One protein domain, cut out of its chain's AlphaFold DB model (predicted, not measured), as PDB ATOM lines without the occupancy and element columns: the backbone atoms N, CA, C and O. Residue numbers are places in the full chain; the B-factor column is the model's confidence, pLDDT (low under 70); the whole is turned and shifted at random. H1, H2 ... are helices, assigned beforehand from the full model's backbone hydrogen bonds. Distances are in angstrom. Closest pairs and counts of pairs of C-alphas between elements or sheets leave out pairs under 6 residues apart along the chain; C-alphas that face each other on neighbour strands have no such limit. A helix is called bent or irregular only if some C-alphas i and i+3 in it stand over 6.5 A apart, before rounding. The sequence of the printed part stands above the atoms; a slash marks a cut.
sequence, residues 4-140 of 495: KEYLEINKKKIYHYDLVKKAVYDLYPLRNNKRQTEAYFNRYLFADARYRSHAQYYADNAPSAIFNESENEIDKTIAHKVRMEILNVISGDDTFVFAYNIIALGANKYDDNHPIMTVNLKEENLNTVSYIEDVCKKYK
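What this domain is: This is residues 4 to 140 of the 495 residues of an uncharacterized protein of Bacteroidia bacterium 43-41 (UniProt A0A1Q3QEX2). Four helices, H2, H3, H5 and H6, pack mostly crossed into a core, with H1 on one side and H7 near one end, both only near it. H4 runs outward at the other end, where residues 57 to 62 stick out. The printed part has 137 residues with seven named helices, H1 to H7 in order, and no named strand: all helix. It is compact, with a radius of gyration of the C-alphas of 15.9 A, and spans 55 by 37 by 28 A.

Where its parts are: H2, the longest, is residues 17 to 30, 20.1 A, from C-alpha 17 at (-35.021, 13.214, -2.904); it is only just irregular, C-alphas 26 and 29 being 6.7 A apart. H3 is residues 34 to 45, 15.2 A; H4, 47 to 57, 15.2 A; H5, 79 to 90, 16.4 A; H6, 97 to 105, 12.2 A. H1 is residues 4 to 9, 8.8 A; H7, 128 to 139, 16.4 A, ends at C-alpha 139 (-40.390, 10.062, 19.282).

How they stand to each other: H2, with residues 19 to 24 alone, touches the hub H5 at a steep tilt of 64 degrees; their closest C-alphas, Val 20 and Ile 86, are 5.7 A apart. H5 and H6 form a hairpin, closest at the C-alphas of Leu 87 and Tyr 100, 6.0 A. H4 and H5, also a hairpin, only just touch, with 3 pairs of C-alphas within 8 A; the closest are Asp 48 and Ala 79, 6.1 A. H1 is close but not clearly touching H5, as is H7 to H6. Every O i to N i+4 pair is within hydrogen-bond range in H1, H3, H4, H5, H6 and H7, and 8 of 10 in H2.

The domain as a whole: The farthest C-alphas, Ala 62 and Lys 138, are 55.4 A apart. The printed part has no cut; H4 to H5 and H6 to H7 are long links. Residues 63 to 65 are under 70 in pLDDT.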
ATOM      1  N   LYS A   4     -38.624  11.408   8.880       95.38
ATOM      2  CA  LYS A   4     -37.374  10.701   8.514       95.38
ATOM      3  C   LYS A   4     -37.634   9.268   8.042       95.38
ATOM      4  O   LYS A   4     -37.009   8.815   7.088       95.38
ATOM      5  N   GLU A   5     -38.568   8.566   8.680       93.44
ATOM      6  CA  GLU A   5     -38.959   7.212   8.273       93.44
ATOM      7  C   GLU A   5     -39.676   7.239   6.920       93.44
ATOM      8  O   GLU A   5     -39.379   6.427   6.042       93.44
ATOM      9  N   TYR A   6     -40.568   8.216   6.715       94.69
ATOM     10  CA  TYR A   6     -41.256   8.397   5.440       94.69
ATOM     11  C   TYR A   6     -40.269   8.623   4.286       94.69
ATOM     12  O   TYR A   6     -40.427   8.005   3.228       94.69
ATOM     13  N   LEU A   7     -39.252   9.472   4.490       95.50
ATOM     14  CA  LEU A   7     -38.184   9.723   3.515       95.50
ATOM     15  C   LEU A   7     -37.477   8.430   3.113       95.50
ATOM     16  O   LEU A   7     -37.361   8.146   1.923       95.50
ATOM     17  N   GLU A   8     -37.038   7.629   4.083       92.69
ATOM     18  CA  GLU A   8     -36.302   6.396   3.799       92.69
ATOM     19  C   GLU A   8     -37.177   5.364   3.071       92.69
ATOM     20  O   GLU A   8     -36.759   4.793   2.063       92.69
ATOM     21  N   ILE A   9     -38.418   5.163   3.529       90.88
ATOM     22  CA  ILE A   9     -39.361   4.203   2.931       90.88
ATOM     23  C   ILE A   9     -39.705   4.591   1.487       90.88
ATOM     24  O   ILE A   9     -39.816   3.726   0.614       90.88
ATOM     25  N   ASN A  10     -39.870   5.889   1.222       93.75
ATOM     26  CA  ASN A  10     -40.310   6.398  -0.074       93.75
ATOM     27  C   ASN A  10     -39.170   6.975  -0.919       93.75
ATOM     28  O   ASN A  10     -39.451   7.600  -1.937       93.75
ATOM     29  N   LYS A  11     -37.901   6.718  -0.573       93.81
ATOM     30  CA  LYS A  11     -36.717   7.283  -1.246       93.81
ATOM     31  C   LYS A  11     -36.778   7.213  -2.775       93.81
ATOM     32  O   LYS A  11     -36.469   8.183  -3.450       93.81
ATOM     33  N   LYS A  12     -37.222   6.080  -3.330       93.81
ATOM     34  CA  LYS A  12     -37.323   5.861  -4.789       93.81
ATOM     35  C   LYS A  12     -38.505   6.572  -5.465       93.81
ATOM     36  O   LYS A  12     -38.576   6.578  -6.686       93.81
ATOM     37  N   LYS A  13     -39.461   7.088  -4.690       95.12
ATOM     38  CA  LYS A  13     -40.694   7.731  -5.172       95.12
ATOM     39  C   LYS A  13     -40.639   9.260  -5.102       95.12
ATOM     40  O   LYS A  13     -41.552   9.903  -5.602       95.12
ATOM     41  N   ILE A  14     -39.621   9.822  -4.454       95.50
ATOM     42  CA  ILE A  14     -39.436  11.268  -4.297       95.50
ATOM     43  C   ILE A  14     -38.490  11.728  -5.409       95.50
ATOM     44  O   ILE A  14     -37.354  11.260  -5.476       95.50
ATOM     45  N   TYR A  15     -38.952  12.614  -6.292       92.94
ATOM     46  CA  TYR A  15     -38.210  13.034  -7.483       92.94
ATOM     47  C   TYR A  15     -36.969  13.844  -7.125       92.94
ATOM     48  O   TYR A  15     -35.892  13.594  -7.662       92.94
ATOM     49  N   HIS A  16     -37.095  14.789  -6.192       95.12
ATOM     50  CA  HIS A  16     -35.986  15.624  -5.739       95.12
ATOM     51  C   HIS A  16     -35.473  15.162  -4.372       95.12
ATOM     52  O   HIS A  16     -35.266  15.981  -3.475       95.12
ATOM     53  N   TYR A  17     -35.281  13.844  -4.204       96.56
ATOM     54  CA  TYR A  17     -35.021  13.214  -2.904       96.56
ATOM     55  C   TYR A  17     -33.952  13.923  -2.075       96.56
ATOM     56  O   TYR A  17     -34.210  14.224  -0.915       96.56
ATOM     57  N   ASP A  18     -32.783  14.227  -2.642       95.69
ATOM     58  CA  ASP A  18     -31.690  14.826  -1.869       95.69
ATOM     59  C   ASP A  18     -32.016  16.253  -1.404       95.69
ATOM     60  O   ASP A  18     -31.730  16.606  -0.260       95.69
ATOM     61  N   LEU A  19     -32.700  17.049  -2.236       97.25
ATOM     62  CA  LEU A  19     -33.158  18.397  -1.873       97.25
ATOM     63  C   LEU A  19     -34.251  18.342  -0.799       97.25
ATOM     64  O   LEU A  19     -34.194  19.086   0.178       97.25
ATOM     65  N   VAL A  20     -35.222  17.437  -0.952       98.00
ATOM     66  CA  VAL A  20     -36.315  17.242   0.012       98.00
ATOM     67  C   VAL A  20     -35.769  16.721   1.337       98.00
ATOM     68  O   VAL A  20     -36.109  17.259   2.389       98.00
ATOM     69  N   LYS A  21     -34.886  15.714   1.306       97.38
ATOM     70  CA  LYS A  21     -34.218  15.169   2.492       97.38
ATOM     71  C   LYS A  21     -33.454  16.276   3.208       97.38
ATOM     72  O   LYS A  21     -33.666  16.456   4.401       97.38
ATOM     73  N   LYS A  22     -32.619  17.038   2.494       96.81
ATOM     74  CA  LYS A  22     -31.877  18.160   3.080       96.81
ATOM     75  C   LYS A  22     -32.824  19.165   3.736       96.81
ATOM     76  O   LYS A  22     -32.654  19.458   4.912       96.81
ATOM     77  N   ALA A  23     -33.846  19.632   3.021       97.75
ATOM     78  CA  ALA A  23     -34.781  20.623   3.546       97.75
ATOM     79  C   ALA A  23     -35.540  20.126   4.782       97.75
ATOM     80  O   ALA A  23     -35.663  20.844   5.768       97.75
ATOM     81  N   VAL A  24     -36.012  18.878   4.767       97.75
ATOM     82  CA  VAL A  24     -36.682  18.277   5.924       97.75
ATOM     83  C   VAL A  24     -35.727  18.199   7.116       97.75
ATOM     84  O   VAL A  24     -36.117  18.605   8.206       97.75
ATOM     85  N   TYR A  25     -34.485  17.741   6.924       96.75
ATOM     86  CA  TYR A  25     -33.472  17.679   7.988       96.75
ATOM     87  C   TYR A  25     -33.091  19.068   8.525       96.75
ATOM     88  O   TYR A  25     -32.978  19.222   9.738       96.75
ATOM     89  N   ASP A  26     -32.969  20.079   7.665       97.50
ATOM     90  CA  ASP A  26     -32.727  21.469   8.072       97.50
ATOM     91  C   ASP A  26     -33.902  22.034   8.895       97.50
ATOM     92  O   ASP A  26     -33.704  22.873   9.772       97.50
ATOM     93  N   LEU A  27     -35.127  21.564   8.641       97.75
ATOM     94  CA  LEU A  27     -36.320  21.977   9.375       97.75
ATOM     95  C   LEU A  27     -36.460  21.291  10.744       97.75
ATOM     96  O   LEU A  27     -37.063  21.896  11.625       97.75
ATOM     97  N   TYR A  28     -35.903  20.087  10.963       95.75
ATOM     98  CA  TYR A  28     -35.965  19.363  12.253       95.75
ATOM     99  C   TYR A  28     -35.650  20.246  13.482       95.75
ATOM    100  O   TYR A  28     -36.472  20.249  14.406       95.75
ATOM    101  N   PRO A  29     -34.531  21.004  13.516       95.69
ATOM    102  CA  PRO A  29     -34.205  21.890  14.640       95.69
ATOM    103  C   PRO A  29     -35.066  23.161  14.708       95.69
ATOM    104  O   PRO A  29     -35.058  23.840  15.728       95.69
ATOM    105  N   LEU A  30     -35.805  23.501  13.648       97.00
ATOM    106  CA  LEU A  30     -36.626  24.716  13.562       97.00
ATOM    107  C   LEU A  30     -38.102  24.467  13.898       97.00
ATOM    108  O   LEU A  30     -38.864  25.420  14.051       97.00
ATOM    109  N   ARG A  31     -38.516  23.198  14.014       94.50
ATOM    110  CA  ARG A  31     -39.918  22.761  14.125       94.50
ATOM    111  C   ARG A  31     -40.725  23.453  15.219       94.50
ATOM    112  O   ARG A  31     -41.902  23.712  15.008       94.50
ATOM    113  N   ASN A  32     -40.116  23.779  16.356       94.81
ATOM    114  CA  ASN A  32     -40.790  24.459  17.466       94.81
ATOM    115  C   ASN A  32     -40.696  26.000  17.389       94.81
ATOM    116  O   ASN A  32     -41.209  26.692  18.266       94.81
ATOM    117  N   ASN A  33     -40.086  26.560  16.338       96.69
ATOM    118  CA  ASN A  33     -39.888  27.995  16.159       96.69
ATOM    119  C   ASN A  33     -40.452  28.483  14.818       96.69
ATOM    120  O   ASN A  33     -39.800  28.424  13.770       96.69
ATOM    121  N   LYS A  34     -41.662  29.052  14.868       96.00
ATOM    122  CA  LYS A  34     -42.356  29.598  13.695       96.00
ATOM    123  C   LYS A  34     -41.515  30.611  12.919       96.00
ATOM    124  O   LYS A  34     -41.353  30.474  11.712       96.00
ATOM    125  N   ARG A  35     -40.931  31.598  13.607       96.44
ATOM    126  CA  ARG A  35     -40.178  32.689  12.960       96.44
ATOM    127  C   ARG A  35     -38.931  32.180  12.247       96.44
ATOM    128  O   ARG A  35     -38.632  32.617  11.140       96.44
ATOM    129  N   GLN A  36     -38.191  31.267  12.876       97.88
ATOM    130  CA  GLN A  36     -37.010  30.670  12.250       97.88
ATOM    131  C   GLN A  36     -37.396  29.765  11.078       97.88
ATOM    132  O   GLN A  36     -36.729  29.799  10.047       97.88
ATOM    133  N   THR A  37     -38.505  29.030  11.198       97.81
ATOM    134  CA  THR A  37     -39.068  28.249  10.091       97.81
ATOM    135  C   THR A  37     -39.415  29.160   8.908       97.81
ATOM    136  O   THR A  37     -38.925  28.944   7.803       97.81
ATOM    137  N   GLU A  38     -40.169  30.239   9.123       96.94
ATOM    138  CA  GLU A  38     -40.498  31.227   8.083       96.94
ATOM    139  C   GLU A  38     -39.248  31.839   7.437       96.94
ATOM    140  O   GLU A  38     -39.181  31.991   6.213       96.94
ATOM    141  N   ALA A  39     -38.235  32.179   8.239       97.00
ATOM    142  CA  ALA A  39     -36.973  32.710   7.737       97.00
ATOM    143  C   ALA A  39     -36.247  31.701   6.832       97.00
ATOM    144  O   ALA A  39     -35.756  32.086   5.769       97.00
ATOM    145  N   TYR A  40     -36.224  30.420   7.213       97.94
ATOM    146  CA  TYR A  40     -35.656  29.343   6.401       97.94
ATOM    147  C   TYR A  40     -36.384  29.209   5.058       97.94
ATOM    148  O   TYR A  40     -35.748  29.244   4.004       97.94
ATOM    149  N   PHE A  41     -37.718  29.141   5.079       97.19
ATOM    150  CA  PHE A  41     -38.528  29.033   3.865       97.19
ATOM    151  C   PHE A  41     -38.279  30.192   2.899       97.19
ATOM    152  O   PHE A  41     -38.007  29.970   1.719       97.19
ATOM    153  N   ASN A  42     -38.320  31.429   3.397       95.50
ATOM    154  CA  ASN A  42     -38.095  32.613   2.572       95.50
ATOM    155  C   ASN A  42     -36.673  32.683   2.006       95.50
ATOM    156  O   ASN A  42     -36.473  33.293   0.958       95.50
ATOM    157  N   ARG A  43     -35.683  32.112   2.698       95.94
ATOM    158  CA  ARG A  43     -34.288  32.131   2.252       95.94
ATOM    159  C   ARG A  43     -33.974  31.044   1.227       95.94
ATOM    160  O   ARG A  43     -33.186  31.305   0.329       95.94
ATOM    161  N   TYR A  44     -34.548  29.851   1.383       97.25
ATOM    162  CA  TYR A  44     -34.094  28.671   0.641       97.25
ATOM    163  C   TYR A  44     -35.160  28.017  -0.235       97.25
ATOM    164  O   TYR A  44     -34.811  27.343  -1.199       97.25
ATOM    165  N   LEU A  45     -36.448  28.180   0.080       96.50
ATOM    166  CA  LEU A  45     -37.519  27.380  -0.522       96.50
ATOM    167  C   LEU A  45     -38.483  28.176  -1.407       96.50
ATOM    168  O   LEU A  45     -39.344  27.550  -2.014       96.50
ATOM    169  N   PHE A  46     -38.368  29.505  -1.503       95.50
ATOM    170  CA  PHE A  46     -39.306  30.386  -2.226       95.50
ATOM    171  C   PHE A  46     -38.672  31.177  -3.388       95.50
ATOM    172  O   PHE A  46     -39.131  32.272  -3.724       95.50
ATOM    173  N   ALA A  47     -37.646  30.625  -4.041       95.06
ATOM    174  CA  ALA A  47     -36.998  31.271  -5.187       95.06
ATOM    175  C   ALA A  47     -37.962  31.601  -6.334       95.06
ATOM    176  O   ALA A  47     -37.810  32.623  -6.994       95.06
ATOM    177  N   ASP A  48     -38.979  30.766  -6.558       93.81
ATOM    178  CA  ASP A  48     -40.028  30.999  -7.553       93.81
ATOM    179  C   ASP A  48     -40.870  32.244  -7.234       93.81
ATOM    180  O   ASP A  48     -41.143  33.038  -8.129       93.81
ATOM    181  N   ALA A  49     -41.245  32.447  -5.967       93.12
ATOM    182  CA  ALA A  49     -41.977  33.637  -5.531       93.12
ATOM    183  C   ALA A  49     -41.099  34.892  -5.617       93.12
ATOM    184  O   ALA A  49     -41.522  35.925  -6.134       93.12
ATOM    185  N   ARG A  50     -39.831  34.778  -5.201       93.38
ATOM    186  CA  ARG A  50     -38.837  35.851  -5.341       93.38
ATOM    187  C   ARG A  50     -38.621  36.234  -6.807       93.38
ATOM    188  O   ARG A  50     -38.514  37.418  -7.118       93.38
ATOM    189  N   TYR A  51     -38.588  35.250  -7.704       92.31
ATOM    190  CA  TYR A  51     -38.470  35.468  -9.143       92.31
ATOM    191  C   TYR A  51     -39.699  36.170  -9.725       92.31
ATOM    192  O   TYR A  51     -39.531  37.121 -10.482       92.31
ATOM    193  N   ARG A  52     -40.921  35.757  -9.358       90.25
ATOM    194  CA  ARG A  52     -42.154  36.433  -9.805       90.25
ATOM    195  C   ARG A  52     -42.191  37.893  -9.359       90.25
ATOM    196  O   ARG A  52     -42.399  38.765 -10.196       90.25
ATOM    197  N   SER A  53     -41.877  38.156  -8.092       89.12
ATOM    198  CA  SER A  53     -41.766  39.511  -7.535       89.12
ATOM    199  C   SER A  53     -40.736  40.366  -8.292       89.12
ATOM    200  O   SER A  53     -41.020  41.491  -8.704       89.12
ATOM    201  N   HIS A  54     -39.558  39.799  -8.578       87.81
ATOM    202  CA  HIS A  54     -38.530  40.446  -9.396       87.81
ATOM    203  C   HIS A  54     -39.024  40.739 -10.821       87.81
ATOM    204  O   HIS A  54     -38.845  41.844 -11.324       87.81
ATOM    205  N   ALA A  55     -39.650  39.763 -11.484       86.19
ATOM    206  CA  ALA A  55     -40.167  39.914 -12.840       86.19
ATOM    207  C   ALA A  55     -41.275  40.976 -12.925       86.19
ATOM    208  O   ALA A  55     -41.298  41.741 -13.881       86.19
ATOM    209  N   GLN A  56     -42.146  41.063 -11.916       85.12
ATOM    210  CA  GLN A  56     -43.194  42.079 -11.837       85.12
ATOM    211  C   GLN A  56     -42.610  43.484 -11.648       85.12
ATOM    212  O   GLN A  56     -43.032  44.418 -12.323       85.12
ATOM    213  N   TYR A  57     -41.599  43.639 -10.790       82.38
ATOM    214  CA  TYR A  57     -40.928  44.926 -10.576       82.38
ATOM    215  C   TYR A  57     -40.234  45.461 -11.844       82.38
ATOM    216  O   TYR A  57     -40.240  46.666 -12.109       82.38
ATOM    217  N   TYR A  58     -39.652  44.562 -12.645       79.75
ATOM    218  CA  TYR A  58     -38.982  44.886 -13.909       79.75
ATOM    219  C   TYR A  58     -39.871  44.706 -15.150       79.75
ATOM    220  O   TYR A  58     -39.370  44.759 -16.269       79.75
ATOM    221  N   ALA A  59     -41.184  44.517 -14.983       75.38
ATOM    222  CA  ALA A  59     -42.115  44.515 -16.111       75.38
ATOM    223  C   ALA A  59     -42.185  45.903 -16.773       75.38
ATOM    224  O   ALA A  59     -42.221  46.001 -17.997       75.38
ATOM    225  N   ASP A  60     -42.108  46.961 -15.957       74.50
ATOM    226  CA  ASP A  60     -42.194  48.363 -16.392       74.50
ATOM    227  C   ASP A  60     -40.833  49.092 -16.383       74.50
ATOM    228  O   ASP A  60     -40.741  50.255 -16.775       74.50
ATOM    229  N   ASN A  61     -39.759  48.420 -15.949       71.62
ATOM    230  CA  ASN A  61     -38.423  48.997 -15.779       71.62
ATOM    231  C   ASN A  61     -37.366  48.138 -16.482       71.62
ATOM    232  O   ASN A  61     -37.368  46.919 -16.337       71.62
ATOM    233  N   ALA A  62     -36.407  48.752 -17.183       70.75
ATOM    234  CA  ALA A  62     -35.287  48.004 -17.756       70.75
ATOM    235  C   ALA A  62     -34.526  47.253 -16.637       70.75
ATOM    236  O   ALA A  62     -34.153  47.882 -15.641       70.75
ATOM    237  N   PRO A  63     -34.297  45.930 -16.760       66.81
ATOM    238  CA  PRO A  63     -33.656  45.158 -15.705       66.81
ATOM    239  C   PRO A  63     -32.231  45.658 -15.475       66.81
ATOM    240  O   PRO A  63     -31.363  45.531 -16.335       66.81
ATOM    241  N   SER A  64     -31.990  46.225 -14.291       64.69
ATOM    242  CA  SER A  64     -30.650  46.653 -13.868       64.69
ATOM    243  C   SER A  64     -29.770  45.476 -13.425       64.69
ATOM    244  O   SER A  64     -28.548  45.608 -13.358       64.69
ATOM    245  N   ALA A  65     -30.379  44.315 -13.150       69.00
ATOM    246  CA  ALA A  65     -29.703  43.102 -12.711       69.00
ATOM    247  C   ALA A  65     -30.423  41.833 -13.204       69.00
ATOM    248  O   ALA A  65     -31.651  41.784 -13.285       69.00
ATOM    249  N   ILE A  66     -29.643  40.792 -13.512       81.50
ATOM    250  CA  ILE A  66     -30.141  39.443 -13.816       81.50
ATOM    251  C   ILE A  66     -30.531  38.767 -12.495       81.50
ATOM    252  O   ILE A  66     -29.770  38.816 -11.526       81.50
ATOM    253  N   PHE A  67     -31.699  38.121 -12.454       87.88
ATOM    254  CA  PHE A  67     -32.094  37.321 -11.296       87.88
ATOM    255  C   PHE A  67     -31.164  36.117 -11.147       87.88
ATOM    256  O   PHE A  67     -31.060  35.305 -12.064       87.88
ATOM    257  N   ASN A  68     -30.584  35.964  -9.960       89.00
ATOM    258  CA  ASN A  68     -29.829  34.780  -9.575       89.00
ATOM    259  C   ASN A  68     -30.382  34.205  -8.266       89.00
ATOM    260  O   ASN A  68     -30.797  34.946  -7.364       89.00
ATOM    261  N   GLU A  69     -30.390  32.879  -8.171       91.62
ATOM    262  CA  GLU A  69     -30.569  32.126  -6.935       91.62
ATOM    263  C   GLU A  69     -29.499  32.511  -5.903       91.62
ATOM    264  O   GLU A  69     -28.345  32.787  -6.236       91.62
ATOM    265  N   SER A  70     -29.892  32.546  -4.634       91.94
ATOM    266  CA  SER A  70     -28.968  32.733  -3.519       91.94
ATOM    267  C   SER A  70     -28.211  31.434  -3.243       91.94
ATOM    268  O   SER A  70     -28.635  30.346  -3.633       91.94
ATOM    269  N   GLU A  71     -27.107  31.523  -2.507       91.06
ATOM    270  CA  GLU A  71     -26.347  30.341  -2.103       91.06
ATOM    271  C   GLU A  71     -27.233  29.328  -1.352       91.06
ATOM    272  O   GLU A  71     -27.896  29.672  -0.366       91.06
ATOM    273  N   ASN A  72     -27.218  28.071  -1.809       90.50
ATOM    274  CA  ASN A  72     -28.021  26.956  -1.290       90.50
ATOM    275  C   ASN A  72     -29.550  27.126  -1.411       90.50
ATOM    276  O   ASN A  72     -30.298  26.341  -0.824       90.50
ATOM    277  N   GLU A  73     -30.031  28.134  -2.144       94.81
ATOM    278  CA  GLU A  73     -31.449  28.297  -2.467       94.81
ATOM    279  C   GLU A  73     -31.860  27.299  -3.558       94.81
ATOM    280  O   GLU A  73     -31.093  26.993  -4.471       94.81
ATOM    281  N   ILE A  74     -33.075  26.761  -3.458       95.38
ATOM    282  CA  ILE A  74     -33.601  25.845  -4.469       95.38
ATOM    283  C   ILE A  74     -33.889  26.615  -5.754       95.38
ATOM    284  O   ILE A  74     -34.505  27.677  -5.713       95.38
ATOM    285  N   ASP A  75     -33.506  26.037  -6.892       95.56
ATOM    286  CA  ASP A  75     -33.772  26.614  -8.207       95.56
ATOM    287  C   ASP A  75     -35.258  26.975  -8.392       95.56
ATOM    288  O   ASP A  75     -36.172  26.185  -8.116       95.56
ATOM    289  N   LYS A  76     -35.497  28.192  -8.892       94.44
ATOM    290  CA  LYS A  76     -36.839  28.765  -9.074       94.44
ATOM    291  C   LYS A  76     -37.773  27.901  -9.925       94.44
ATOM    292  O   LYS A  76     -38.984  27.952  -9.733       94.44
ATOM    293  N   THR A  77     -37.250  27.105 -10.859       94.81
ATOM    294  CA  THR A  77     -38.063  26.288 -11.772       94.81
ATOM    295  C   THR A  77     -38.619  25.032 -11.099       94.81
ATOM    296  O   THR A  77     -39.632  24.485 -11.545       94.81
ATOM    297  N   ILE A  78     -38.000  24.591  -9.997       96.50
ATOM    298  CA  ILE A  78     -38.405  23.393  -9.247       96.50
ATOM    299  C   ILE A  78     -38.863  23.687  -7.815       96.50
ATOM    300  O   ILE A  78     -39.453  22.806  -7.192       96.50
ATOM    301  N   ALA A  79     -38.661  24.903  -7.295       95.69
ATOM    302  CA  ALA A  79     -38.954  25.265  -5.906       95.69
ATOM    303  C   ALA A  79     -40.371  24.872  -5.451       95.69
ATOM    304  O   ALA A  79     -40.532  24.241  -4.405       95.69
ATOM    305  N   HIS A  80     -41.400  25.152  -6.259       93.88
ATOM    306  CA  HIS A  80     -42.771  24.741  -5.943       93.88
ATOM    307  C   HIS A  80     -42.921  23.215  -5.844       93.88
ATOM    308  O   HIS A  80     -43.517  22.720  -4.890       93.88
ATOM    309  N   LYS A  81     -42.335  22.457  -6.784       95.50
ATOM    310  CA  LYS A  81     -42.381  20.984  -6.775       95.50
ATOM    311  C   LYS A  81     -41.710  20.424  -5.524       95.50
ATOM    312  O   LYS A  81     -42.285  19.564  -4.866       95.50
ATOM    313  N   VAL A  82     -40.550  20.968  -5.152       97.31
ATOM    314  CA  VAL A  82     -39.854  20.560  -3.927       97.31
ATOM    315  C   VAL A  82     -40.694  20.871  -2.687       97.31
ATOM    316  O   VAL A  82     -40.831  20.004  -1.827       97.31
ATOM    317  N   ARG A  83     -41.332  22.050  -2.596       96.81
ATOM    318  CA  ARG A  83     -42.252  22.359  -1.483       96.81
ATOM    319  C   ARG A  83     -43.418  21.372  -1.401       96.81
ATOM    320  O   ARG A  83     -43.766  20.958  -0.300       96.81
ATOM    321  N   MET A  84     -43.985  20.949  -2.531       95.75
ATOM    322  CA  MET A  84     -45.046  19.935  -2.547       95.75
ATOM    323  C   MET A  84     -44.557  18.563  -2.067       95.75
ATOM    324  O   MET A  84     -45.263  17.882  -1.324       95.75
ATOM    325  N   GLU A  85     -43.339  18.157  -2.434       97.12
ATOM    326  CA  GLU A  85     -42.743  16.918  -1.923       97.12
ATOM    327  C   GLU A  85     -42.442  17.002  -0.422       97.12
ATOM    328  O   GLU A  85     -42.756  16.063   0.309       97.12
ATOM    329  N   ILE A  86     -41.923  18.139   0.059       97.88
ATOM    330  CA  ILE A  86     -41.740  18.399   1.493       97.88
ATOM    331  C   ILE A  86     -43.083  18.289   2.220       97.88
ATOM    332  O   ILE A  86     -43.163  17.572   3.215       97.88
ATOM    333  N   LEU A  87     -44.141  18.935   1.711       96.56
ATOM    334  CA  LEU A  87     -45.484  18.882   2.298       96.56
ATOM    335  C   LEU A  87     -45.982  17.441   2.431       96.56
ATOM    336  O   LEU A  87     -46.462  17.056   3.495       96.56
ATOM    337  N   ASN A  88     -45.821  16.631   1.383       94.94
ATOM    338  CA  ASN A  88     -46.199  15.219   1.409       94.94
ATOM    339  C   ASN A  88     -45.428  14.447   2.488       94.94
ATOM    340  O   ASN A  88     -46.040  13.699   3.249       94.94
ATOM    341  N   VAL A  89     -44.112  14.662   2.587       97.38
ATOM    342  CA  VAL A  89     -43.242  14.003   3.575       97.38
ATOM    343  C   VAL A  89     -43.633  14.354   5.012       97.38
ATOM    344  O   VAL A  89     -43.677  13.467   5.863       97.38
ATOM    345  N   ILE A  90     -43.920  15.627   5.294       97.19
ATOM    346  CA  ILE A  90     -44.208  16.102   6.658       97.19
ATOM    347  C   ILE A  90     -45.692  16.015   7.033       97.19
ATOM    348  O   ILE A  90     -46.049  16.236   8.187       97.19
ATOM    349  N   SER A  91     -46.577  15.704   6.081       94.62
ATOM    350  CA  SER A  91     -48.033  15.744   6.277       94.62
ATOM    351  C   SER A  91     -48.508  14.920   7.478       94.62
ATOM    352  O   SER A  91     -49.270  15.413   8.311       94.62
ATOM    353  N   GLY A  92     -48.004  13.690   7.600       92.62
ATOM    354  CA  GLY A  92     -48.328  12.758   8.678       92.62
ATOM    355  C   GLY A  92     -47.440  12.865   9.920       92.62
ATOM    356  O   GLY A  92     -47.515  11.969  10.764       92.62
ATOM    357  N   ASP A  93     -46.584  13.887  10.002       95.31
ATOM    358  CA  ASP A  93     -45.716  14.167  11.146       95.31
ATOM    359  C   ASP A  93     -46.219  15.422  11.872       95.31
ATOM    360  O   ASP A  93     -46.280  16.528  11.322       95.31
ATOM    361  N   ASP A  94     -46.631  15.245  13.120       93.31
ATOM    362  CA  ASP A  94     -47.282  16.293  13.905       93.31
ATOM    363  C   ASP A  94     -46.307  17.293  14.519       93.31
ATOM    364  O   ASP A  94     -46.726  18.314  15.056       93.31
ATOM    365  N   THR A  95     -45.004  17.065  14.362       96.31
ATOM    366  CA  THR A  95     -43.978  18.014  14.802       96.31
ATOM    367  C   THR A  95     -43.774  19.170  13.815       96.31
ATOM    368  O   THR A  95     -43.216  20.199  14.179       96.31
ATOM    369  N   PHE A  96     -44.244  19.052  12.568       97.56
ATOM    370  CA  PHE A  96     -44.006  20.029  11.493       97.56
ATOM    371  C   PHE A  96     -45.174  21.004  11.253       97.56
ATOM    372  O   PHE A  96     -45.416  21.413  10.117       97.56
ATOM    373  N   VAL A  97     -45.899  21.409  12.302       97.25
ATOM    374  CA  VAL A  97     -47.091  22.282  12.187       97.25
ATOM    375  C   VAL A  97     -46.803  23.566  11.400       97.25
ATOM    376  O   VAL A  97     -47.488  23.854  10.419       97.25
ATOM    377  N   PHE A  98     -45.758  24.313  11.773       97.75
ATOM    378  CA  PHE A  98     -45.444  25.590  11.123       97.75
ATOM    379  C   PHE A  98     -45.019  25.413   9.663       97.75
ATOM    380  O   PHE A  98     -45.543  26.092   8.784       97.75
ATOM    381  N   ALA A  99     -44.108  24.477   9.386       97.81
ATOM    382  CA  ALA A  99     -43.637  24.205   8.029       97.81
ATOM    383  C   ALA A  99     -44.783  23.757   7.107       97.81
ATOM    384  O   ALA A  99     -44.884  24.223   5.972       97.81
ATOM    385  N   TYR A 100     -45.674  22.900   7.615       97.69
ATOM    386  CA  TYR A 100     -46.867  22.456   6.902       97.69
ATOM    387  C   TYR A 100     -47.765  23.640   6.529       97.69
ATOM    388  O   TYR A 100     -48.092  23.816   5.355       97.69
ATOM    389  N   ASN A 101     -48.114  24.483   7.505       96.19
ATOM    390  CA  ASN A 101     -49.008  25.620   7.289       96.19
ATOM    391  C   ASN A 101     -48.402  26.672   6.349       96.19
ATOM    392  O   ASN A 101     -49.119  27.218   5.513       96.19
ATOM    393  N   ILE A 102     -47.088  26.919   6.424       95.88
ATOM    394  CA  ILE A 102     -46.383  27.835   5.513       95.88
ATOM    395  C   ILE A 102     -46.520  27.370   4.060       95.88
ATOM    396  O   ILE A 102     -46.861  28.173   3.192       95.88
ATOM    397  N   ILE A 103     -46.295  26.080   3.787       95.75
ATOM    398  CA  ILE A 103     -46.438  25.542   2.428       95.75
ATOM    399  C   ILE A 103     -47.904  25.554   1.994       95.75
ATOM    400  O   ILE A 103     -48.197  25.997   0.887       95.75
ATOM    401  N   ALA A 104     -48.815  25.101   2.861       94.31
ATOM    402  CA  ALA A 104     -50.242  25.016   2.561       94.31
ATOM    403  C   ALA A 104     -50.856  26.384   2.232       94.31
ATOM    404  O   ALA A 104     -51.688  26.479   1.336       94.31
ATOM    405  N   LEU A 105     -50.424  27.451   2.908       92.56
ATOM    406  CA  LEU A 105     -50.857  28.821   2.623       92.56
ATOM    407  C   LEU A 105     -50.090  29.478   1.470       92.56
ATOM    408  O   LEU A 105     -50.514  30.519   0.976       92.56
ATOM    409  N   GLY A 106     -48.939  28.927   1.079       89.50
ATOM    410  CA  GLY A 106     -47.973  29.639   0.247       89.50
ATOM    411  C   GLY A 106     -47.432  30.899   0.935       89.50
ATOM    412  O   GLY A 106     -47.090  31.857   0.247       89.50
ATOM    413  N   ALA A 107     -47.382  30.911   2.273       89.56
ATOM    414  CA  ALA A 107     -47.021  32.078   3.071       89.56
ATOM    415  C   ALA A 107     -45.559  32.475   2.837       89.56
ATOM    416  O   ALA A 107     -44.639  31.735   3.192       89.56
ATOM    417  N   ASN A 108     -45.338  33.643   2.237       92.06
ATOM    418  CA  ASN A 108     -44.004  34.124   1.893       92.06
ATOM    419  C   ASN A 108     -43.939  35.662   1.933       92.06
ATOM    420  O   ASN A 108     -44.960  36.330   2.055       92.06
ATOM    421  N   LYS A 109     -42.728  36.229   1.873       92.88
ATOM    422  CA  LYS A 109     -42.517  37.690   1.945       92.88
ATOM    423  C   LYS A 109     -42.445  38.408   0.589       92.88
ATOM    424  O   LYS A 109     -42.183  39.607   0.578       92.88
ATOM    425  N   TYR A 110     -42.528  37.683  -0.526       88.81
ATOM    426  CA  TYR A 110     -42.170  38.189  -1.859       88.81
ATOM    427  C   TYR A 110     -43.374  38.472  -2.751       88.81
ATOM    428  O   TYR A 110     -43.337  39.415  -3.538       88.81
ATOM    429  N   ASP A 111     -44.388  37.624  -2.659       81.19
ATOM    430  CA  ASP A 111     -45.540  37.584  -3.549       81.19
ATOM    431  C   ASP A 111     -46.787  37.232  -2.737       81.19
ATOM    432  O   ASP A 111     -46.680  36.764  -1.596       81.19
ATOM    433  N   ASP A 112     -47.955  37.425  -3.338       78.50
ATOM    434  CA  ASP A 112     -49.223  37.058  -2.736       78.50
ATOM    435  C   ASP A 112     -49.231  35.576  -2.344       78.50
ATOM    436  O   ASP A 112     -48.671  34.691  -3.005       78.50
ATOM    437  N   ASN A 113     -49.881  35.300  -1.217       80.25
ATOM    438  CA  ASN A 113     -50.065  33.936  -0.761       80.25
ATOM    439  C   ASN A 113     -50.892  33.178  -1.808       80.25
ATOM    440  O   ASN A 113     -51.957  33.636  -2.226       80.25
ATOM    441  N   HIS A 114     -50.426  31.990  -2.190       78.25
ATOM    442  CA  HIS A 114     -51.155  31.070  -3.059       78.25
ATOM    443  C   HIS A 114     -51.538  29.812  -2.269       78.25
ATOM    444  O   HIS A 114     -50.793  28.827  -2.298       78.25
ATOM    445  N   PRO A 115     -52.675  29.832  -1.547       82.50
ATOM    446  CA  PRO A 115     -53.107  28.699  -0.749       82.50
ATOM    447  C   PRO A 115     -53.419  27.480  -1.613       82.50
ATOM    448  O   PRO A 115     -54.065  27.570  -2.660       82.50
ATOM    449  N   ILE A 116     -53.017  26.313  -1.127       84.56
ATOM    450  CA  ILE A 116     -53.380  25.022  -1.696       84.56
ATOM    451  C   ILE A 116     -54.796  24.690  -1.216       84.56
ATOM    452  O   ILE A 116     -54.992  24.177  -0.118       84.56
ATOM    453  N   MET A 117     -55.793  24.977  -2.053       77.00
ATOM    454  CA  MET A 117     -57.222  24.885  -1.703       77.00
ATOM    455  C   MET A 117     -57.692  23.496  -1.236       77.00
ATOM    456  O   MET A 117     -58.748  23.377  -0.625       77.00
ATOM    457  N   THR A 118     -56.943  22.438  -1.539       80.81
ATOM    458  CA  THR A 118     -57.295  21.049  -1.208       80.81
ATOM    459  C   THR A 118     -56.741  20.572   0.135       80.81
ATOM    460  O   THR A 118     -56.998  19.432   0.522       80.81
ATOM    461  N   VAL A 119     -55.966  21.403   0.839       84.44
ATOM    462  CA  VAL A 119     -55.246  21.015   2.054       84.44
ATOM    463  C   VAL A 119     -55.798  21.762   3.267       84.44
ATOM    464  O   VAL A 119     -55.842  22.989   3.289       84.44
ATOM    465  N   ASN A 120     -56.182  21.014   4.305       89.56
ATOM    466  CA  ASN A 120     -56.599  21.586   5.585       89.56
ATOM    467  C   ASN A 120     -55.371  21.957   6.419       89.56
ATOM    468  O   ASN A 120     -54.473  21.136   6.586       89.56
ATOM    469  N   LEU A 121     -55.352  23.169   6.975       92.94
ATOM    470  CA  LEU A 121     -54.275  23.616   7.859       92.94
ATOM    471  C   LEU A 121     -54.226  22.783   9.143       92.94
ATOM    472  O   LEU A 121     -55.261  22.370   9.672       92.94
ATOM    473  N   LYS A 122     -53.015  22.587   9.672       93.88
ATOM    474  CA  LYS A 122     -52.824  22.054  11.022       93.88
ATOM    475  C   LYS A 122     -53.166  23.135  12.046       93.88
ATOM    476  O   LYS A 122     -52.900  24.317  11.819       93.88
ATOM    477  N   GLU A 123     -53.746  22.726  13.171       93.06
ATOM    478  CA  GLU A 123     -54.133  23.649  14.236       93.06
ATOM    479  C   GLU A 123     -52.908  24.379  14.804       93.06
ATOM    480  O   GLU A 123     -51.945  23.761  15.263       93.06
ATOM    481  N   GLU A 124     -52.957  25.711  14.777       93.25
ATOM    482  CA  GLU A 124     -51.928  26.578  15.341       93.25
ATOM    483  C   GLU A 124     -52.541  27.441  16.453       93.25
ATOM    484  O   GLU A 124     -53.405  28.281  16.200       93.25
ATOM    485  N   ASN A 125     -52.108  27.218  17.693       92.50
ATOM    486  CA  ASN A 125     -52.586  27.902  18.890       92.50
ATOM    487  C   ASN A 125     -51.427  28.139  19.886       92.50
ATOM    488  O   ASN A 125     -50.267  27.830  19.614       92.50
ATOM    489  N   LEU A 126     -51.727  28.704  21.060       91.75
ATOM    490  CA  LEU A 126     -50.712  29.037  22.073       91.75
ATOM    491  C   LEU A 126     -49.950  27.814  22.622       91.75
ATOM    492  O   LEU A 126     -48.840  27.973  23.120       91.75
ATOM    493  N   ASN A 127     -50.513  26.610  22.501       94.62
ATOM    494  CA  ASN A 127     -49.929  25.362  22.993       94.62
ATOM    495  C   ASN A 127     -49.164  24.588  21.910       94.62
ATOM    496  O   ASN A 127     -48.579  23.550  22.214       94.62
ATOM    497  N   THR A 128     -49.143  25.060  20.656       94.69
ATOM    498  CA  THR A 128     -48.512  24.343  19.534       94.69
ATOM    499  C   THR A 128     -47.042  24.012  19.800       94.69
ATOM    500  O   THR A 128     -46.606  22.910  19.488       94.69
ATOM    501  N   VAL A 129     -46.279  24.923  20.414       96.75
ATOM    502  CA  VAL A 129     -44.859  24.692  20.737       96.75
ATOM    503  C   VAL A 129     -44.700  23.537  21.727       96.75
ATOM    504  O   VAL A 129     -43.978  22.586  21.441       96.75
ATOM    505  N   SER A 130     -45.428  23.574  22.846       96.19
ATOM    506  CA  SER A 130     -45.386  22.512  23.858       96.19
ATOM    507  C   SER A 130     -45.868  21.174  23.300       96.19
ATOM    508  O   SER A 130     -45.274  20.139  23.584       96.19
ATOM    509  N   TYR A 131     -46.893  21.191  22.443       96.56
ATOM    510  CA  TYR A 131     -47.353  19.998  21.738       96.56
ATOM    511  C   TYR A 131     -46.246  19.381  20.870       96.56
ATOM    512  O   TYR A 131     -45.997  18.181  20.966       96.56
ATOM    513  N   ILE A 132     -45.546  20.189  20.065       97.12
ATOM    514  CA  ILE A 132     -44.426  19.722  19.233       97.12
ATOM    515  C   ILE A 132     -43.323  19.115  20.107       97.12
ATOM    516  O   ILE A 132     -42.832  18.030  19.801       97.12
ATOM    517  N   GLU A 133     -42.958  19.776  21.204       95.56
ATOM    518  CA  GLU A 133     -41.937  19.289  22.138       95.56
ATOM    519  C   GLU A 133     -42.326  17.951  22.774       95.56
ATOM    520  O   GLU A 133     -41.502  17.039  22.853       95.56
ATOM    521  N   ASP A 134     -43.586  17.785  23.168       95.19
ATOM    522  CA  ASP A 134     -44.080  16.533  23.740       95.19
ATOM    523  C   ASP A 134     -44.130  15.396  22.714       95.19
ATOM    524  O   ASP A 134     -43.820  14.249  23.048       95.19
ATOM    525  N   VAL A 135     -44.466  15.687  21.453       96.12
ATOM    526  CA  VAL A 135     -44.378  14.696  20.369       96.12
ATOM    527  C   VAL A 135     -42.916  14.316  20.101       96.12
ATOM    528  O   VAL A 135     -42.622  13.127  19.981       96.12
ATOM    529  N   CYS A 136     -41.977  15.271  20.105       95.38
ATOM    530  CA  CYS A 136     -40.542  14.985  19.987       95.38
ATOM    531  C   CYS A 136     -40.038  14.059  21.109       95.38
ATOM    532  O   CYS A 136     -39.330  13.092  20.822       95.38
ATOM    533  N   LYS A 137     -40.456  14.281  22.366       94.44
ATOM    534  CA  LYS A 137     -40.148  13.374  23.494       94.44
ATOM    535  C   LYS A 137     -40.697  11.969  23.256       94.44
ATOM    536  O   LYS A 137     -39.997  10.982  23.478       94.44
ATOM    537  N   LYS A 138     -41.938  11.853  22.767       94.62
ATOM    538  CA  LYS A 138     -42.540  10.551  22.431       94.62
ATOM    539  C   LYS A 138     -41.796   9.851  21.301       94.62
ATOM    540  O   LYS A 138     -41.653   8.637  21.363       94.62
ATOM    541  N   TYR A 139     -41.277  10.592  20.321       94.94
ATOM    542  CA  TYR A 139     -40.390  10.062  19.282       94.94
ATOM    543  C   TYR A 139     -38.976   9.720  19.769       94.94
ATOM    544  O   TYR A 139     -38.251   9.060  19.021       94.94
ATOM    545  N   LYS A 140     -38.608  10.106  21.001       95.44
ATOM    546  CA  LYS A 140     -37.246  10.031  21.554       95.44
ATOM    547  C   LYS A 140     -36.244  10.874  20.746       95.44
ATOM    548  O   LYS A 140     -35.092  10.495  20.574       95.44
TER     549      LYS A 140